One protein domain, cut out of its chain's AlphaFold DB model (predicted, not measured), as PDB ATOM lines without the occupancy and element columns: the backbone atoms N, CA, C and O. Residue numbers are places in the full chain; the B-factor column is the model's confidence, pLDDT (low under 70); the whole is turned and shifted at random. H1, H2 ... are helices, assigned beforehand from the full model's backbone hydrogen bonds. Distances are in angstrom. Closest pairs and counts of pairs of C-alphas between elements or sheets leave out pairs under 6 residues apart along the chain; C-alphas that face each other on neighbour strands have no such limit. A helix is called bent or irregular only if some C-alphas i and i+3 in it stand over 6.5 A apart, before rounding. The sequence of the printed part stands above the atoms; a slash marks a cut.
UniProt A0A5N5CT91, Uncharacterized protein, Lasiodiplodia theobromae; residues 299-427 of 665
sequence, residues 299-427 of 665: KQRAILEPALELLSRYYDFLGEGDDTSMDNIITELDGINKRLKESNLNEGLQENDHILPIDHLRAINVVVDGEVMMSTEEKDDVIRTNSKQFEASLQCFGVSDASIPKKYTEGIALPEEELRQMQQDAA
ATOM      1  N   LYS A 299      31.327  53.966  50.598       87.88
ATOM      2  CA  LYS A 299      32.371  54.906  50.182       87.88
ATOM      3  C   LYS A 299      31.839  55.993  49.243       87.88
ATOM      4  O   LYS A 299      32.148  57.156  49.471       87.88
ATOM      5  N   GLN A 300      31.005  55.650  48.255       91.12
ATOM      6  CA  GLN A 300      30.306  56.642  47.419       91.12
ATOM      7  C   GLN A 300      29.478  57.597  48.291       91.12
ATOM      8  O   GLN A 300      29.598  58.810  48.159       91.12
ATOM      9  N   ARG A 301      28.720  57.060  49.256       89.25
ATOM     10  CA  ARG A 301      27.906  57.847  50.194       89.25
ATOM     11  C   ARG A 301      28.737  58.843  51.006       89.25
ATOM     12  O   ARG A 301      28.368  60.005  51.063       89.25
ATOM     13  N   ALA A 302      29.870  58.419  51.569       89.12
ATOM     14  CA  ALA A 302      30.758  59.299  52.337       89.12
ATOM     15  C   ALA A 302      31.464  60.378  51.482       89.12
ATOM     16  O   ALA A 302      31.978  61.354  52.023       89.12
ATOM     17  N   ILE A 303      31.515  60.212  50.155       93.06
ATOM     18  CA  ILE A 303      32.020  61.234  49.222       93.06
ATOM     19  C   ILE A 303      30.886  62.179  48.782       93.06
ATOM     20  O   ILE A 303      31.136  63.370  48.611       93.06
ATOM     21  N   LEU A 304      29.656  61.666  48.649       92.00
ATOM     22  CA  LEU A 304      28.434  62.414  48.316       92.00
ATOM     23  C   LEU A 304      27.855  63.220  49.490       92.00
ATOM     24  O   LEU A 304      27.169  64.205  49.257       92.00
ATOM     25  N   GLU A 305      28.110  62.832  50.739       90.81
ATOM     26  CA  GLU A 305      27.549  63.477  51.937       90.81
ATOM     27  C   GLU A 305      27.813  65.004  51.999       90.81
ATOM     28  O   GLU A 305      26.848  65.747  52.177       90.81
ATOM     29  N   PRO A 306      29.030  65.525  51.713       92.44
ATOM     30  CA  PRO A 306      29.261  66.970  51.572       92.44
ATOM     31  C   PRO A 306      28.522  67.642  50.403       92.44
ATOM     32  O   PRO A 306      28.293  68.849  50.441       92.44
ATOM     33  N   ALA A 307      28.142  66.896  49.358       92.12
ATOM     34  CA  ALA A 307      27.417  67.461  48.219       92.12
ATOM     35  C   ALA A 307      26.016  67.944  48.617       92.12
ATOM     36  O   ALA A 307      25.520  68.897  48.031       92.12
ATOM     37  N   LEU A 308      25.393  67.323  49.625       89.44
ATOM     38  CA  LEU A 308      24.061  67.701  50.108       89.44
ATOM     39  C   LEU A 308      24.036  69.141  50.643       89.44
ATOM     40  O   LEU A 308      23.135  69.910  50.315       89.44
ATOM     41  N   GLU A 309      25.048  69.518  51.429       91.12
ATOM     42  CA  GLU A 309      25.165  70.869  51.987       91.12
ATOM     43  C   GLU A 309      25.504  71.900  50.900       91.12
ATOM     44  O   GLU A 309      24.904  72.975  50.855       91.12
ATOM     45  N   LEU A 310      26.414  71.552  49.982       95.06
ATOM     46  CA  LEU A 310      26.745  72.380  48.819       95.06
ATOM     47  C   LEU A 310      25.520  72.634  47.927       95.06
ATOM     48  O   LEU A 310      25.289  73.766  47.513       95.06
ATOM     49  N   LEU A 311      24.703  71.610  47.673       93.94
ATOM     50  CA  LEU A 311      23.495  71.736  46.860       93.94
ATOM     51  C   LEU A 311      22.422  72.601  47.525       93.94
ATOM     52  O   LEU A 311      21.784  73.379  46.825       93.94
ATOM     53  N   SER A 312      22.256  72.540  48.853       92.44
ATOM     54  CA  SER A 312      21.375  73.487  49.559       92.44
ATOM     55  C   SER A 312      21.825  74.928  49.303       92.44
ATOM     56  O   SER A 312      21.055  75.725  48.774       92.44
ATOM     57  N   ARG A 313      23.106  75.224  49.571       95.62
ATOM     58  CA  ARG A 313      23.688  76.565  49.396       95.62
ATOM     59  C   ARG A 313      23.595  77.067  47.955       95.62
ATOM     60  O   ARG A 313      23.363  78.248  47.742       95.62
ATOM     61  N   TYR A 314      23.742  76.184  46.966       97.00
ATOM     62  CA  TYR A 314      23.573  76.534  45.554       97.00
ATOM     63  C   TYR A 314      22.167  77.081  45.268       97.00
ATOM     64  O   TYR A 314      22.027  78.111  44.613       97.00
ATOM     65  N   TYR A 315      21.124  76.431  45.797       95.50
ATOM     66  CA  TYR A 315      19.741  76.883  45.631       95.50
ATOM     67  C   TYR A 315      19.371  78.094  46.507       95.50
ATOM     68  O   TYR A 315      18.409  78.797  46.182       95.50
ATOM     69  N   ASP A 316      20.135  78.364  47.569       94.88
ATOM     70  CA  ASP A 316      20.065  79.618  48.323       94.88
ATOM     71  C   ASP A 316      20.657  80.777  47.494       94.88
ATOM     72  O   ASP A 316      19.952  81.751  47.228       94.88
ATOM     73  N   PHE A 317      21.882  80.637  46.965       96.75
ATOM     74  CA  PHE A 317      22.526  81.649  46.108       96.75
ATOM     75  C   PHE A 317      21.778  81.895  44.785       96.75
ATOM     76  O   PHE A 317      21.671  83.041  44.353       96.75
ATOM     77  N   LEU A 318      21.148  80.869  44.196       95.81
ATOM     78  CA  LEU A 318      20.208  81.016  43.069       95.81
ATOM     79  C   LEU A 318      18.962  81.848  43.435       95.81
ATOM     80  O   LEU A 318      18.288  82.388  42.560       95.81
ATOM     81  N   GLY A 319      18.613  81.938  44.720       93.25
ATOM     82  CA  GLY A 319      17.572  82.832  45.224       93.25
ATOM     83  C   GLY A 319      18.036  84.279  45.414       93.25
ATOM     84  O   GLY A 319      17.196  85.178  45.406       93.25
ATOM     85  N   GLU A 320      19.341  84.498  45.573       95.00
ATOM     86  CA  GLU A 320      19.966  85.814  45.767       95.00
ATOM     87  C   GLU A 320      20.501  86.419  44.455       95.00
ATOM     88  O   GLU A 320      20.594  87.641  44.340       95.00
ATOM     89  N   GLY A 321      20.801  85.579  43.459       93.38
ATOM     90  CA  GLY A 321      21.426  85.969  42.191       93.38
ATOM     91  C   GLY A 321      22.958  86.030  42.241       93.38
ATOM     92  O   GLY A 321      23.551  86.731  41.426       93.38
ATOM     93  N   ASP A 322      23.595  85.335  43.190       96.19
ATOM     94  CA  ASP A 322      25.059  85.281  43.332       96.19
ATOM     95  C   ASP A 322      25.661  84.191  42.423       96.19
ATOM     96  O   ASP A 322      25.973  83.072  42.847       96.19
ATOM     97  N   ASP A 323      25.803  84.553  41.146       95.00
ATOM     98  CA  ASP A 323      26.464  83.787  40.083       95.00
ATOM     99  C   ASP A 323      27.839  83.244  40.511       95.00
ATOM    100  O   ASP A 323      28.171  82.074  40.308       95.00
ATOM    101  N   THR A 324      28.616  84.091  41.179       96.06
ATOM    102  CA  THR A 324      29.994  83.852  41.582       96.06
ATOM    103  C   THR A 324      30.051  82.781  42.668       96.06
ATOM    104  O   THR A 324      30.867  81.858  42.591       96.06
ATOM    105  N   SER A 325      29.177  82.834  43.674       97.38
ATOM    106  CA  SER A 325      29.076  81.780  44.690       97.38
ATOM    107  C   SER A 325      28.513  80.472  44.118       97.38
ATOM    108  O   SER A 325      28.964  79.392  44.509       97.38
ATOM    109  N   MET A 326      27.603  80.539  43.140       97.38
ATOM    110  CA  MET A 326      27.100  79.358  42.427       97.38
ATOM    111  C   MET A 326      28.208  78.643  41.630       97.38
ATOM    112  O   MET A 326      28.331  77.420  41.724       97.38
ATOM    113  N   ASP A 327      29.057  79.375  40.902       97.00
ATOM    114  CA  ASP A 327      30.198  78.828  40.144       97.00
ATOM    115  C   ASP A 327      31.285  78.219  41.051       97.00
ATOM    116  O   ASP A 327      31.857  77.161  40.746       97.00
ATOM    117  N   ASN A 328      31.533  78.833  42.215       97.81
ATOM    118  CA  ASN A 328      32.407  78.259  43.241       97.81
ATOM    119  C   ASN A 328      31.866  76.906  43.739       97.81
ATOM    120  O   ASN A 328      32.622  75.935  43.817       97.81
ATOM    121  N   ILE A 329      30.555  76.794  43.994       97.88
ATOM    122  CA  ILE A 329      29.941  75.519  44.393       97.88
ATOM    123  C   ILE A 329      30.016  74.479  43.271       97.88
ATOM    124  O   ILE A 329      30.370  73.332  43.549       97.88
ATOM    125  N   ILE A 330      29.746  74.843  42.012       97.69
ATOM    126  CA  ILE A 330      29.915  73.912  40.882       97.69
ATOM    127  C   ILE A 330      31.356  73.390  40.839       97.69
ATOM    128  O   ILE A 330      31.557  72.190  40.667       97.69
ATOM    129  N   THR A 331      32.348  74.250  41.080       98.00
ATOM    130  CA  THR A 331      33.768  73.868  41.144       98.00
ATOM    131  C   THR A 331      34.070  72.894  42.294       98.00
ATOM    132  O   THR A 331      34.831  71.937  42.107       98.00
ATOM    133  N   GLU A 332      33.452  73.068  43.468       97.88
ATOM    134  CA  GLU A 332      33.549  72.104  44.573       97.88
ATOM    135  C   GLU A 332      32.868  70.764  44.245       97.88
ATOM    136  O   GLU A 332      33.461  69.705  44.475       97.88
ATOM    137  N   LEU A 333      31.672  70.783  43.642       96.50
ATOM    138  CA  LEU A 333      30.947  69.589  43.180       96.50
ATOM    139  C   LEU A 333      31.725  68.828  42.089       96.50
ATOM    140  O   LEU A 333      31.756  67.598  42.098       96.50
ATOM    141  N   ASP A 334      32.446  69.533  41.219       97.44
ATOM    142  CA  ASP A 334      33.411  68.970  40.264       97.44
ATOM    143  C   ASP A 334      34.541  68.205  40.993       97.44
ATOM    144  O   ASP A 334      34.952  67.109  40.595       97.44
ATOM    145  N   GLY A 335      35.007  68.739  42.127       97.56
ATOM    146  CA  GLY A 335      35.926  68.069  43.053       97.56
ATOM    147  C   GLY A 335      35.318  66.845  43.756       97.56
ATOM    148  O   GLY A 335      36.025  65.872  44.036       97.56
ATOM    149  N   ILE A 336      34.006  66.832  44.003       96.50
ATOM    150  CA  ILE A 336      33.288  65.637  44.476       96.50
ATOM    151  C   ILE A 336      33.242  64.575  43.373       96.50
ATOM    152  O   ILE A 336      33.642  63.435  43.618       96.50
ATOM    153  N   ASN A 337      32.863  64.957  42.153       97.12
ATOM    154  CA  ASN A 337      32.811  64.069  40.992       97.12
ATOM    155  C   ASN A 337      34.168  63.421  40.686       97.12
ATOM    156  O   ASN A 337      34.231  62.210  40.491       97.12
ATOM    157  N   LYS A 338      35.278  64.170  40.738       97.31
ATOM    158  CA  LYS A 338      36.635  63.611  40.566       97.31
ATOM    159  C   LYS A 338      36.955  62.534  41.611       97.31
ATOM    160  O   LYS A 338      37.359  61.430  41.247       97.31
ATOM    161  N   ARG A 339      36.670  62.795  42.894       97.00
ATOM    162  CA  ARG A 339      36.847  61.809  43.983       97.00
ATOM    163  C   ARG A 339      35.929  60.591  43.833       97.00
ATOM    164  O   ARG A 339      36.323  59.490  44.218       97.00
ATOM    165  N   LEU A 340      34.727  60.760  43.276       95.06
ATOM    166  CA  LEU A 340      33.830  59.650  42.945       95.06
ATOM    167  C   LEU A 340      34.390  58.802  41.798       95.06
ATOM    168  O   LEU A 340      34.520  57.599  41.992       95.06
ATOM    169  N   LYS A 341      34.824  59.398  40.679       95.38
ATOM    170  CA  LYS A 341      35.464  58.682  39.556       95.38
ATOM    171  C   LYS A 341      36.680  57.875  40.015       95.38
ATOM    172  O   LYS A 341      36.740  56.662  39.809       95.38
ATOM    173  N   GLU A 342      37.601  58.513  40.742       95.25
ATOM    174  CA  GLU A 342      38.741  57.838  41.376       95.25
ATOM    175  C   GLU A 342      38.290  56.699  42.299       95.25
ATOM    176  O   GLU A 342      38.860  55.605  42.287       95.25
ATOM    177  N   SER A 343      37.258  56.931  43.115       93.06
ATOM    178  CA  SER A 343      36.726  55.916  44.018       93.06
ATOM    179  C   SER A 343      36.130  54.728  43.269       93.06
ATOM    180  O   SER A 343      36.393  53.593  43.660       93.06
ATOM    181  N   ASN A 344      35.371  54.984  42.208       91.88
ATOM    182  CA  ASN A 344      34.688  53.994  41.392       91.88
ATOM    183  C   ASN A 344      35.695  53.071  40.707       91.88
ATOM    184  O   ASN A 344      35.611  51.854  40.879       91.88
ATOM    185  N   LEU A 345      36.714  53.640  40.053       89.12
ATOM    186  CA  LEU A 345      37.819  52.892  39.448       89.12
ATOM    187  C   LEU A 345      38.541  52.013  40.488       89.12
ATOM    188  O   LEU A 345      38.744  50.820  40.262       89.12
ATOM    189  N   ASN A 346      38.843  52.559  41.674       87.12
ATOM    190  CA  ASN A 346      39.458  51.805  42.777       87.12
ATOM    191  C   ASN A 346      38.547  50.714  43.389       87.12
ATOM    192  O   ASN A 346      39.053  49.791  44.028       87.12
ATOM    193  N   GLU A 347      37.220  50.800  43.237       85.00
ATOM    194  CA  GLU A 347      36.261  49.781  43.699       85.00
ATOM    195  C   GLU A 347      35.765  48.844  42.575       85.00
ATOM    196  O   GLU A 347      35.010  47.907  42.854       85.00
ATOM    197  N   GLY A 348      36.207  49.049  41.326       81.81
ATOM    198  CA  GLY A 348      35.772  48.294  40.146       81.81
ATOM    199  C   GLY A 348      34.329  48.591  39.706       81.81
ATOM    200  O   GLY A 348      33.652  47.725  39.140       81.81
ATOM    201  N   LEU A 349      33.818  49.774  40.017       86.81
ATOM    202  CA  LEU A 349      32.521  50.267  39.552       86.81
ATOM    203  C   LEU A 349      32.691  50.932  38.173       86.81
ATOM    204  O   LEU A 349      33.820  51.173  37.747       86.81
ATOM    205  N   GLN A 350      31.590  51.216  37.468       85.00
ATOM    206  CA  GLN A 350      31.651  52.093  36.287       85.00
ATOM    207  C   GLN A 350      32.189  53.457  36.720       85.00
ATOM    208  O   GLN A 350      31.816  53.945  37.786       85.00
ATOM    209  N   GLU A 351      33.050  54.084  35.914       88.75
ATOM    210  CA  GLU A 351      33.663  55.369  36.278       88.75
ATOM    211  C   GLU A 351      32.602  56.413  36.651       88.75
ATOM    212  O   GLU A 351      32.736  57.102  37.662       88.75
ATOM    213  N   ASN A 352      31.501  56.448  35.892       88.75
ATOM    214  CA  ASN A 352      30.418  57.410  36.062       88.75
ATOM    215  C   ASN A 352      29.317  56.980  37.066       88.75
ATOM    216  O   ASN A 352      28.304  57.662  37.199       88.75
ATOM    217  N   ASP A 353      29.511  55.886  37.813       87.62
ATOM    218  CA  ASP A 353      28.553  55.385  38.812       87.62
ATOM    219  C   ASP A 353      28.311  56.416  39.941       87.62
ATOM    220  O   ASP A 353      29.206  56.701  40.740       87.62
ATOM    221  N   HIS A 354      27.087  56.952  40.018       90.62
ATOM    222  CA  HIS A 354      26.652  57.999  40.964       90.62
ATOM    223  C   HIS A 354      27.377  59.360  40.819       90.62
ATOM    224  O   HIS A 354      27.508  60.097  41.798       90.62
ATOM    225  N   ILE A 355      27.845  59.713  39.616       93.44
ATOM    226  CA  ILE A 355      28.378  61.055  39.315       93.44
ATOM    227  C   ILE A 355      27.250  62.090  39.244       93.44
ATOM    228  O   ILE A 355      26.240  61.877  38.581       93.44
ATOM    229  N   LEU A 356      27.436  63.228  39.917       93.06
ATOM    230  CA  LEU A 356      26.467  64.322  39.951       93.06
ATOM    231  C   LEU A 356      26.407  65.011  38.575       93.06
ATOM    232  O   LEU A 356      27.465  65.427  38.089       93.06
ATOM    233  N   PRO A 357      25.225  65.199  37.958       93.19
ATOM    234  CA  PRO A 357      25.094  65.795  36.628       93.19
ATOM    235  C   PRO A 357      25.150  67.327  36.716       93.19
ATOM    236  O   PRO A 357      24.172  68.038  36.485       93.19
ATOM    237  N   ILE A 358      26.320  67.835  37.109       95.19
ATOM    238  CA  ILE A 358      26.600  69.261  37.335       95.19
ATOM    239  C   ILE A 358      26.356  70.135  36.097       95.19
ATOM    240  O   ILE A 358      26.220  71.346  36.236       95.19
ATOM    241  N   ASP A 359      26.248  69.545  34.909       94.75
ATOM    242  CA  ASP A 359      25.965  70.257  33.663       94.75
ATOM    243  C   ASP A 359      24.573  70.913  33.656       94.75
ATOM    244  O   ASP A 359      24.427  72.003  33.108       94.75
ATOM    245  N   HIS A 360      23.586  70.353  34.368       95.06
ATOM    246  CA  HIS A 360      22.300  71.029  34.599       95.06
ATOM    247  C   HIS A 360      22.453  72.291  35.464       95.06
ATOM    248  O   HIS A 360      21.778  73.290  35.230       95.06
ATOM    249  N   LEU A 361      23.370  72.276  36.439       96.19
ATOM    250  CA  LEU A 361      23.676  73.450  37.265       96.19
ATOM    251  C   LEU A 361      24.456  74.493  36.447       96.19
ATOM    252  O   LEU A 361      24.154  75.679  36.495       96.19
ATOM    253  N   ARG A 362      25.401  74.053  35.605       96.00
ATOM    254  CA  ARG A 362      26.110  74.928  34.652       96.00
ATOM    255  C   ARG A 362      25.129  75.609  33.684       96.00
ATOM    256  O   ARG A 362      25.261  76.802  33.428       96.00
ATOM    257  N   ALA A 363      24.118  74.883  33.198       94.88
ATOM    258  CA  ALA A 363      23.058  75.433  32.353       94.88
ATOM    259  C   ALA A 363      22.176  76.467  33.084       94.88
ATOM    260  O   ALA A 363      21.763  77.449  32.471       94.88
ATOM    261  N   ILE A 364      21.930  76.287  34.388       95.50
ATOM    262  CA  ILE A 364      21.259  77.287  35.235       95.50
ATOM    263  C   ILE A 364      22.110  78.562  35.345       95.50
ATOM    264  O   ILE A 364      21.594  79.648  35.084       95.50
ATOM    265  N   ASN A 365      23.408  78.452  35.656       95.31
ATOM    266  CA  ASN A 365      24.298  79.613  35.828       95.31
ATOM    267  C   ASN A 365      24.327  80.519  34.581       95.31
ATOM    268  O   ASN A 365      24.147  81.729  34.703       95.31
ATOM    269  N   VAL A 366      24.447  79.934  33.381       94.25
ATOM    270  CA  VAL A 366      24.447  80.662  32.089       94.25
ATOM    271  C   VAL A 366      23.170  81.493  31.875       94.25
ATOM    272  O   VAL A 366      23.201  82.557  31.253       94.25
ATOM    273  N   VAL A 367      22.030  81.036  32.399       93.75
ATOM    274  CA  VAL A 367      20.754  81.763  32.318       93.75
ATOM    275  C   VAL A 367      20.672  82.886  33.360       93.75
ATOM    276  O   VAL A 367      20.073  83.929  33.077       93.75
ATOM    277  N   VAL A 368      21.289  82.708  34.532       91.88
ATOM    278  CA  VAL A 368      21.303  83.684  35.639       91.88
ATOM    279  C   VAL A 368      22.201  84.885  35.332       91.88
ATOM    280  O   VAL A 368      21.689  86.004  35.349       91.88
ATOM    281  N   ASP A 369      23.470  84.653  34.969       89.62
ATOM    282  CA  ASP A 369      24.469  85.679  34.582       89.62
ATOM    283  C   ASP A 369      23.908  86.643  33.516       89.62
ATOM    284  O   ASP A 369      23.973  87.869  33.614       89.62
ATOM    285  N   GLY A 370      23.163  86.081  32.559       78.25
ATOM    286  CA  GLY A 370      22.238  86.856  31.742       78.25
ATOM    287  C   GLY A 370      22.823  87.423  30.455       78.25
ATOM    288  O   GLY A 370      22.169  88.256  29.827       78.25
ATOM    289  N   GLU A 371      23.959  86.891  29.993       80.44
ATOM    290  CA  GLU A 371      24.405  87.037  28.599       80.44
ATOM    291  C   GLU A 371      23.312  86.621  27.591       80.44
ATOM    292  O   GLU A 371      23.232  87.162  26.483       80.44
ATOM    293  N   VAL A 372      22.436  85.678  27.968       84.00
ATOM    294  CA  VAL A 372      21.339  85.199  27.117       84.00
ATOM    295  C   VAL A 372      20.111  86.116  27.200       84.00
ATOM    296  O   VAL A 372      19.483  86.271  28.252       84.00
ATOM    297  N   MET A 373      19.725  86.668  26.045       89.25
ATOM    298  CA  MET A 373      18.537  87.510  25.831       89.25
ATOM    299  C   MET A 373      17.231  86.692  25.877       89.25
ATOM    300  O   MET A 373      16.574  86.497  24.857       89.25
ATOM    301  N   MET A 374      16.871  86.211  27.066       93.06
ATOM    302  CA  MET A 374      15.629  85.480  27.354       93.06
ATOM    303  C   MET A 374      14.695  86.327  28.223       93.06
ATOM    304  O   MET A 374      15.159  87.085  29.080       93.06
ATOM    305  N   SER A 375      13.383  86.186  28.032       93.56
ATOM    306  CA  SER A 375      12.387  86.751  28.949       93.56
ATOM    307  C   SER A 375      12.403  86.029  30.302       93.56
ATOM    308  O   SER A 375      12.853  84.889  30.401       93.56
ATOM    309  N   THR A 376      11.907  86.679  31.358       91.88
ATOM    310  CA  THR A 376      11.904  86.110  32.718       91.88
ATOM    311  C   THR A 376      11.190  84.758  32.789       91.88
ATOM    312  O   THR A 376      11.691  83.850  33.437       91.88
ATOM    313  N   GLU A 377      10.077  84.599  32.068       91.81
ATOM    314  CA  GLU A 377       9.311  83.346  32.017       91.81
ATOM    315  C   GLU A 377      10.134  82.210  31.382       91.81
ATOM    316  O   GLU A 377      10.221  81.117  31.939       91.81
ATOM    317  N   GLU A 378      10.827  82.482  30.269       93.06
ATOM    318  CA  GLU A 378      11.730  81.514  29.629       93.06
ATOM    319  C   GLU A 378      12.937  81.172  30.522       93.06
ATOM    320  O   GLU A 378      13.386  80.025  30.533       93.06
ATOM    321  N   LYS A 379      13.463  82.144  31.285       93.00
ATOM    322  CA  LYS A 379      14.541  81.900  32.257       93.00
ATOM    323  C   LYS A 379      14.077  80.972  33.378       93.00
ATOM    324  O   LYS A 379      14.726  79.955  33.630       93.00
ATOM    325  N   ASP A 380      12.951  81.296  34.010       91.62
ATOM    326  CA  ASP A 380      12.377  80.514  35.105       91.62
ATOM    327  C   ASP A 380      12.076  79.075  34.669       91.62
ATOM    328  O   ASP A 380      12.341  78.141  35.427       91.62
ATOM    329  N   ASP A 381      11.594  78.857  33.441       91.00
ATOM    330  CA  ASP A 381      11.314  77.512  32.933       91.00
ATOM    331  C   ASP A 381      12.570  76.708  32.554       91.00
ATOM    332  O   ASP A 381      12.593  75.496  32.792       91.00
ATOM    333  N   VAL A 382      13.654  77.330  32.071       93.06
ATOM    334  CA  VAL A 382      14.945  76.621  31.915       93.06
ATOM    335  C   VAL A 382      15.547  76.262  33.274       93.06
ATOM    336  O   VAL A 382      16.037  75.139  33.440       93.06
ATOM    337  N   ILE A 383      15.456  77.161  34.260       94.44
ATOM    338  CA  ILE A 383      15.902  76.899  35.635       94.44
ATOM    339  C   ILE A 383      15.097  75.743  36.238       94.44
ATOM    340  O   ILE A 383      15.673  74.784  36.758       94.44
ATOM    341  N   ARG A 384      13.767  75.787  36.107       92.88
ATOM    342  CA  ARG A 384      12.830  74.759  36.578       92.88
ATOM    343  C   ARG A 384      13.087  73.396  35.936       92.88
ATOM    344  O   ARG A 384      13.068  72.373  36.617       92.88
ATOM    345  N   THR A 385      13.336  73.371  34.627       92.12
ATOM    346  CA  THR A 385      13.572  72.129  33.875       92.12
ATOM    347  C   THR A 385      14.885  71.472  34.297       92.12
ATOM    348  O   THR A 385      14.879  70.310  34.700       92.12
ATOM    349  N   ASN A 386      15.989  72.226  34.328       94.00
ATOM    350  CA  ASN A 386      17.284  71.704  34.777       94.00
ATOM    351  C   ASN A 386      17.267  71.288  36.256       94.00
ATOM    352  O   ASN A 386      17.844  70.260  36.607       94.00
ATOM    353  N   SER A 387      16.548  72.015  37.116       93.69
ATOM    354  CA  SER A 387      16.384  71.644  38.530       93.69
ATOM    355  C   SER A 387      15.641  70.310  38.688       93.69
ATOM    356  O   SER A 387      16.070  69.466  39.473       93.69
ATOM    357  N   LYS A 388      14.578  70.067  37.903       90.81
ATOM    358  CA  LYS A 388      13.860  68.775  37.866       90.81
ATOM    359  C   LYS A 388      14.726  67.634  37.338       90.81
ATOM    360  O   LYS A 388      14.699  66.545  37.903       90.81
ATOM    361  N   GLN A 389      15.492  67.877  36.276       90.00
ATOM    362  CA  GLN A 389      16.419  66.896  35.704       90.00
ATOM    363  C   GLN A 389      17.528  66.533  36.716       90.00
ATOM    364  O   GLN A 389      17.837  65.354  36.933       90.00
ATOM    365  N   PHE A 390      18.055  67.525  37.441       91.81
ATOM    366  CA  PHE A 390      18.993  67.300  38.538       91.81
ATOM    367  C   PHE A 390      18.344  66.517  39.698       91.81
ATOM    368  O   PHE A 390      18.919  65.526  40.150       91.81
ATOM    369  N   GLU A 391      17.125  66.877  40.129       90.38
ATOM    370  CA  GLU A 391      16.387  66.153  41.181       90.38
ATOM    371  C   GLU A 391      16.158  64.682  40.804       90.38
ATOM    372  O   GLU A 391      16.500  63.779  41.571       90.38
ATOM    373  N   ALA A 392      15.642  64.427  39.598       85.69
ATOM    374  CA  ALA A 392      15.380  63.085  39.089       85.69
ATOM    375  C   ALA A 392      16.654  62.226  39.072       85.69
ATOM    376  O   ALA A 392      16.612  61.045  39.420       85.69
ATOM    377  N   SER A 393      17.802  62.824  38.748       85.50
ATOM    378  CA  SER A 393      19.102  62.149  38.781       85.50
ATOM    379  C   SER A 393      19.551  61.797  40.205       85.50
ATOM    380  O   SER A 393      19.958  60.661  40.450       85.50
ATOM    381  N   LEU A 394      19.412  62.709  41.177       85.50
ATOM    382  CA  LEU A 394      19.704  62.416  42.591       85.50
ATOM    383  C   LEU A 394      18.799  61.308  43.147       85.50
ATOM    384  O   LEU A 394      19.278  60.389  43.816       85.50
ATOM    385  N   GLN A 395      17.503  61.347  42.819       82.50
ATOM    386  CA  GLN A 395      16.557  60.281  43.152       82.50
ATOM    387  C   GLN A 395      16.978  58.943  42.514       82.50
ATOM    388  O   GLN A 395      16.937  57.903  43.177       82.50
ATOM    389  N   CYS A 396      17.468  58.957  41.267       75.19
ATOM    390  CA  CYS A 396      18.015  57.777  40.588       75.19
ATOM    391  C   CYS A 396      19.316  57.247  41.207       75.19
ATOM    392  O   CYS A 396      19.608  56.067  41.038       75.19
ATOM    393  N   PHE A 397      20.063  58.056  41.959       76.44
ATOM    394  CA  PHE A 397      21.208  57.616  42.769       76.44
ATOM    395  C   PHE A 397      20.823  57.242  44.211       76.44
ATOM    396  O   PHE A 397      21.693  57.072  45.066       76.44
ATOM    397  N   GLY A 398      19.525  57.154  44.524       71.44
ATOM    398  CA  GLY A 398      19.043  56.858  45.874       71.44
ATOM    399  C   GLY A 398      19.393  57.941  46.902       71.44
ATOM    400  O   GLY A 398      19.455  57.643  48.096       71.44
ATOM    401  N   VAL A 399      19.640  59.173  46.446       73.81
ATOM    402  CA  VAL A 399      19.941  60.359  47.260       73.81
ATOM    403  C   VAL A 399      18.661  61.193  47.405       73.81
ATOM    404  O   VAL A 399      18.588  62.352  47.008       73.81
ATOM    405  N   SER A 400      17.618  60.572  47.965       63.81
ATOM    406  CA  SER A 400      16.285  61.167  48.178       63.81
ATOM    407  C   SER A 400      16.265  62.364  49.128       63.81
ATOM    408  O   SER A 400      15.293  63.111  49.163       63.81
ATOM    409  N   ASP A 401      17.319  62.513  49.926       61.62
ATOM    410  CA  ASP A 401      17.341  63.400  51.087       61.62
ATOM    411  C   ASP A 401      17.876  64.805  50.722       61.62
ATOM    412  O   ASP A 401      17.905  65.707  51.555       61.62
ATOM    413  N   ALA A 402      18.278  65.000  49.459       61.34
ATOM    414  CA  ALA A 402      18.664  66.283  48.883       61.34
ATOM    415  C   ALA A 402      17.421  67.118  48.528       61.34
ATOM    416  O   ALA A 402      16.950  67.108  47.391       61.34
ATOM    417  N   SER A 403      16.869  67.839  49.506       71.25
ATOM    418  CA  SER A 403      15.670  68.658  49.309       71.25
ATOM    419  C   SER A 403      15.950  69.918  48.480       71.25
ATOM    420  O   SER A 403      16.215  70.986  49.033       71.25
ATOM    421  N   ILE A 404      15.851  69.808  47.154       84.12
ATOM    422  CA  ILE A 404      15.808  70.974  46.263       84.12
ATOM    423  C   ILE A 404      14.553  71.805  46.608       84.12
ATOM    424  O   ILE A 404      13.469  71.229  46.760       84.12
ATOM    425  N   PRO A 405      14.645  73.140  46.777       85.00
ATOM    426  CA  PRO A 405      13.487  73.951  47.145       85.00
ATOM    427  C   PRO A 405      12.390  73.888  46.078       85.00
ATOM    428  O   PRO A 405      12.613  74.277  44.932       85.00
ATOM    429  N   LYS A 406      11.184  73.457  46.472       86.06
ATOM    430  CA  LYS A 406      10.082  73.128  45.549       86.06
ATOM    431  C   LYS A 406       9.730  74.212  44.525       86.06
ATOM    432  O   LYS A 406       9.351  73.862  43.416       86.06
ATOM    433  N   LYS A 407       9.935  75.502  44.828       85.88
ATOM    434  CA  LYS A 407       9.792  76.607  43.854       85.88
ATOM    435  C   LYS A 407      10.535  76.355  42.526       85.88
ATOM    436  O   LYS A 407      10.073  76.797  41.478       85.88
ATOM    437  N   TYR A 408      11.645  75.612  42.565       85.81
ATOM    438  CA  TYR A 408      12.442  75.228  41.400       85.81
ATOM    439  C   TYR A 408      12.015  73.894  40.760       85.81
ATOM    440  O   TYR A 408      12.408  73.624  39.632       85.81
ATOM    441  N   THR A 409      11.202  73.054  41.414       83.69
ATOM    442  CA  THR A 409      10.786  71.735  40.882       83.69
ATOM    443  C   THR A 409       9.266  71.536  40.773       83.69
ATOM    444  O   THR A 409       8.799  70.516  40.270       83.69
ATOM    445  N   GLU A 410       8.472  72.554  41.109       79.06
ATOM    446  CA  GLU A 410       7.022  72.630  40.884       79.06
ATOM    447  C   GLU A 410       6.632  72.791  39.396       79.06
ATOM    448  O   GLU A 410       7.449  73.112  38.524       79.06
ATOM    449  N   GLY A 411       5.354  72.551  39.086       70.94
ATOM    450  CA  GLY A 411       4.778  72.584  37.734       70.94
ATOM    451  C   GLY A 411       4.569  71.189  37.134       70.94
ATOM    452  O   GLY A 411       4.552  70.194  37.854       70.94
ATOM    453  N   ILE A 412       4.415  71.108  35.807       62.28
ATOM    454  CA  ILE A 412       4.206  69.835  35.089       62.28
ATOM    455  C   ILE A 412       5.388  68.886  35.366       62.28
ATOM    456  O   ILE A 412       6.546  69.315  35.348       62.28
ATOM    457  N   ALA A 413       5.101  67.616  35.659       69.06
ATOM    458  CA  ALA A 413       6.123  66.588  35.851       69.06
ATOM    459  C   ALA A 413       6.882  66.316  34.541       69.06
ATOM    460  O   ALA A 413       6.304  66.441  33.461       69.06
ATOM    461  N   LEU A 414       8.153  65.905  34.629       69.31
ATOM    462  CA  LEU A 414       8.889  65.435  33.449       69.31
ATOM    463  C   LEU A 414       8.099  64.286  32.783       69.31
ATOM    464  O   LEU A 414       7.633  63.396  33.506       69.31
ATOM    465  N   PRO A 415       7.922  64.285  31.446       74.62
ATOM    466  CA  PRO A 415       7.257  63.198  30.732       74.62
ATOM    467  C   PRO A 415       7.847  61.839  31.110       74.62
ATOM    468  O   PRO A 415       9.061  61.714  31.256       74.62
ATOM    469  N   GLU A 416       7.019  60.793  31.226       67.94
ATOM    470  CA  GLU A 416       7.523  59.468  31.629       67.94
ATOM    471  C   GLU A 416       8.586  58.938  30.650       67.94
ATOM    472  O   GLU A 416       9.487  58.210  31.050       67.94
ATOM    473  N   GLU A 417       8.519  59.334  29.377       72.06
ATOM    474  CA  GLU A 417       9.524  59.014  28.361       72.06
ATOM    475  C   GLU A 417      10.856  59.747  28.590       72.06
ATOM    476  O   GLU A 417      11.899  59.102  28.554       72.06
ATOM    477  N   GLU A 418      10.844  61.039  28.937       73.19
ATOM    478  CA  GLU A 418      12.058  61.789  29.303       73.19
ATOM    479  C   GLU A 418      12.653  61.255  30.612       73.19
ATOM    480  O   GLU A 418      13.844  60.972  30.692       73.19
ATOM    481  N   LEU A 419      11.817  61.008  31.622       69.12
ATOM    482  CA  LEU A 419      12.249  60.464  32.907       69.12
ATOM    483  C   LEU A 419      12.726  59.001  32.792       69.12
ATOM    484  O   LEU A 419      13.555  58.563  33.591       69.12
ATOM    485  N   ARG A 420      12.266  58.246  31.782       68.25
ATOM    486  CA  ARG A 420      12.844  56.952  31.374       68.25
ATOM    487  C   ARG A 420      14.146  57.117  30.599       68.25
ATOM    488  O   ARG A 420      15.052  56.323  30.838       68.25
ATOM    489  N   GLN A 421      14.255  58.107  29.713       72.12
ATOM    490  CA  GLN A 421      15.473  58.396  28.960       72.12
ATOM    491  C   GLN A 421      16.598  58.779  29.923       72.12
ATOM    492  O   GLN A 421      17.579  58.055  29.992       72.12
ATOM    493  N   MET A 422      16.378  59.750  30.813       65.94
ATOM    494  CA  MET A 422      17.297  60.086  31.908       65.94
ATOM    495  C   MET A 422      17.667  58.879  32.780       65.94
ATOM    496  O   MET A 422      18.800  58.750  33.235       65.94
ATOM    497  N   GLN A 423      16.721  57.966  33.023       64.31
ATOM    498  CA  GLN A 423      16.971  56.735  33.775       64.31
ATOM    499  C   GLN A 423      17.802  55.690  33.022       64.31
ATOM    500  O   GLN A 423      18.422  54.847  33.680       64.31
ATOM    501  N   GLN A 424      17.784  55.717  31.688       64.25
ATOM    502  CA  GLN A 424      18.674  54.940  30.832       64.25
ATOM    503  C   GLN A 424      20.021  55.642  30.696       64.25
ATOM    504  O   GLN A 424      21.033  54.991  30.900       64.25
ATOM    505  N   ASP A 425      20.056  56.954  30.476       63.38
ATOM    506  CA  ASP A 425      21.282  57.746  30.399       63.38
ATOM    507  C   ASP A 425      22.081  57.615  31.700       63.38
ATOM    508  O   ASP A 425      23.221  57.177  31.664       63.38
ATOM    509  N   ALA A 426      21.469  57.799  32.874       57.97
ATOM    510  CA  ALA A 426      22.118  57.581  34.172       57.97
ATOM    511  C   ALA A 426      22.560  56.120  34.447       57.97
ATOM    512  O   ALA A 426      23.227  55.863  35.451       57.97
ATOM    513  N   ALA A 427      22.195  55.157  33.590       52.50
ATOM    514  CA  ALA A 427      22.706  53.780  33.596       52.50
ATOM    515  C   ALA A 427      23.724  53.504  32.464       52.50
ATOM    516  O   ALA A 427      24.587  52.640  32.618       52.50
TER     517      ALA A 427
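What this domain is: This is residues 299 to 427 of the 665 residues of an uncharacterized protein of Lasiodiplodia theobromae (UniProt A0A5N5CT91). Four helices, H1 to H4, run lengthwise side by side, each turning back on the one before, and their cross-section is an open C with H1 and H4 at its two ends. The link of residues 397 to 415 passes over the open side between H4 and H1, and then H5 sits slantwise on the last part of H4, on the outside of the C. The printed part has 129 residues with five named helices, H1 H2 H3 H4 H5 along the chain, and no named strand; the class is all helix. The whole is compact, with a radius of gyration of the C-alphas of 14.8 A and spans of 46 by 34 by 24 A.

How they stand to each other: Start with H1, residues 299 to 320, and H2, residues 323 to 347: they are a helical hairpin and touch at a shallow tilt of 12 degrees, opposite ways, with Tyr 314 and Met 326 their closest C-alphas at 5.5 A. Next find H3, residues 359 to 369, which makes a hairpin with H2 at a shallow tilt of 10 degrees. H2 touches it with residues 323 to 330 alone, and the closest C-alphas, those of Asp 323 and Asp 369, are 6.1 A apart. H1 and H3 are close but not clearly touching, with the C-alphas of Leu 318 and Val 368 at 8.0 A. H4, residues 376 to 396, forms a third hairpin, with H3, at a shallow tilt of 22 degrees; the closest C-alphas, those of His 360 and Asn 386, are 5.1 A apart. H5, residues 416 to 427, touches H4 at residues 389 to 396 alone, at a steep tilt of 55 degrees, with the C-alphas of Cys 396 and Gln 423 closest at 7.0 A. H1 and H4 are apart. In the backbones of H2 and H4 every O i to N i+4 pair is within hydrogen-bond range; in H1 it is 14 of 18, in H3 6 of 7 and in H5 7 of 8.

Where its parts are: Find C-alpha 299 at (32.371, 54.906, 50.182); from there H1 runs 33.6 A to C-alpha 320, with a kink of 30 degrees near residue 306. H1 is irregular, but only just: C-alphas 303 and 306 are 6.8 A apart. H2 begins at C-alpha 323 at (26.464, 83.787, 40.083) and runs 35.6 A. H3 is 15.5 A long, H4 30.0 A and H5 16.3 A, ending at C-alpha 427 at (22.706, 53.780, 33.596).

The domain as a whole: The two C-alphas farthest apart, those of Glu 347 and Ser 375, are 46.4 A apart. The printed part has no cut. The links from H2 to H3, 11 residues, and from H4 to H5, 19 residues, are long. Look for pLDDT under 70 at residues 400 to 402, 412 to 414, 416, 419 to 420 and 422 to 427; the mean of the printed part is 87.2.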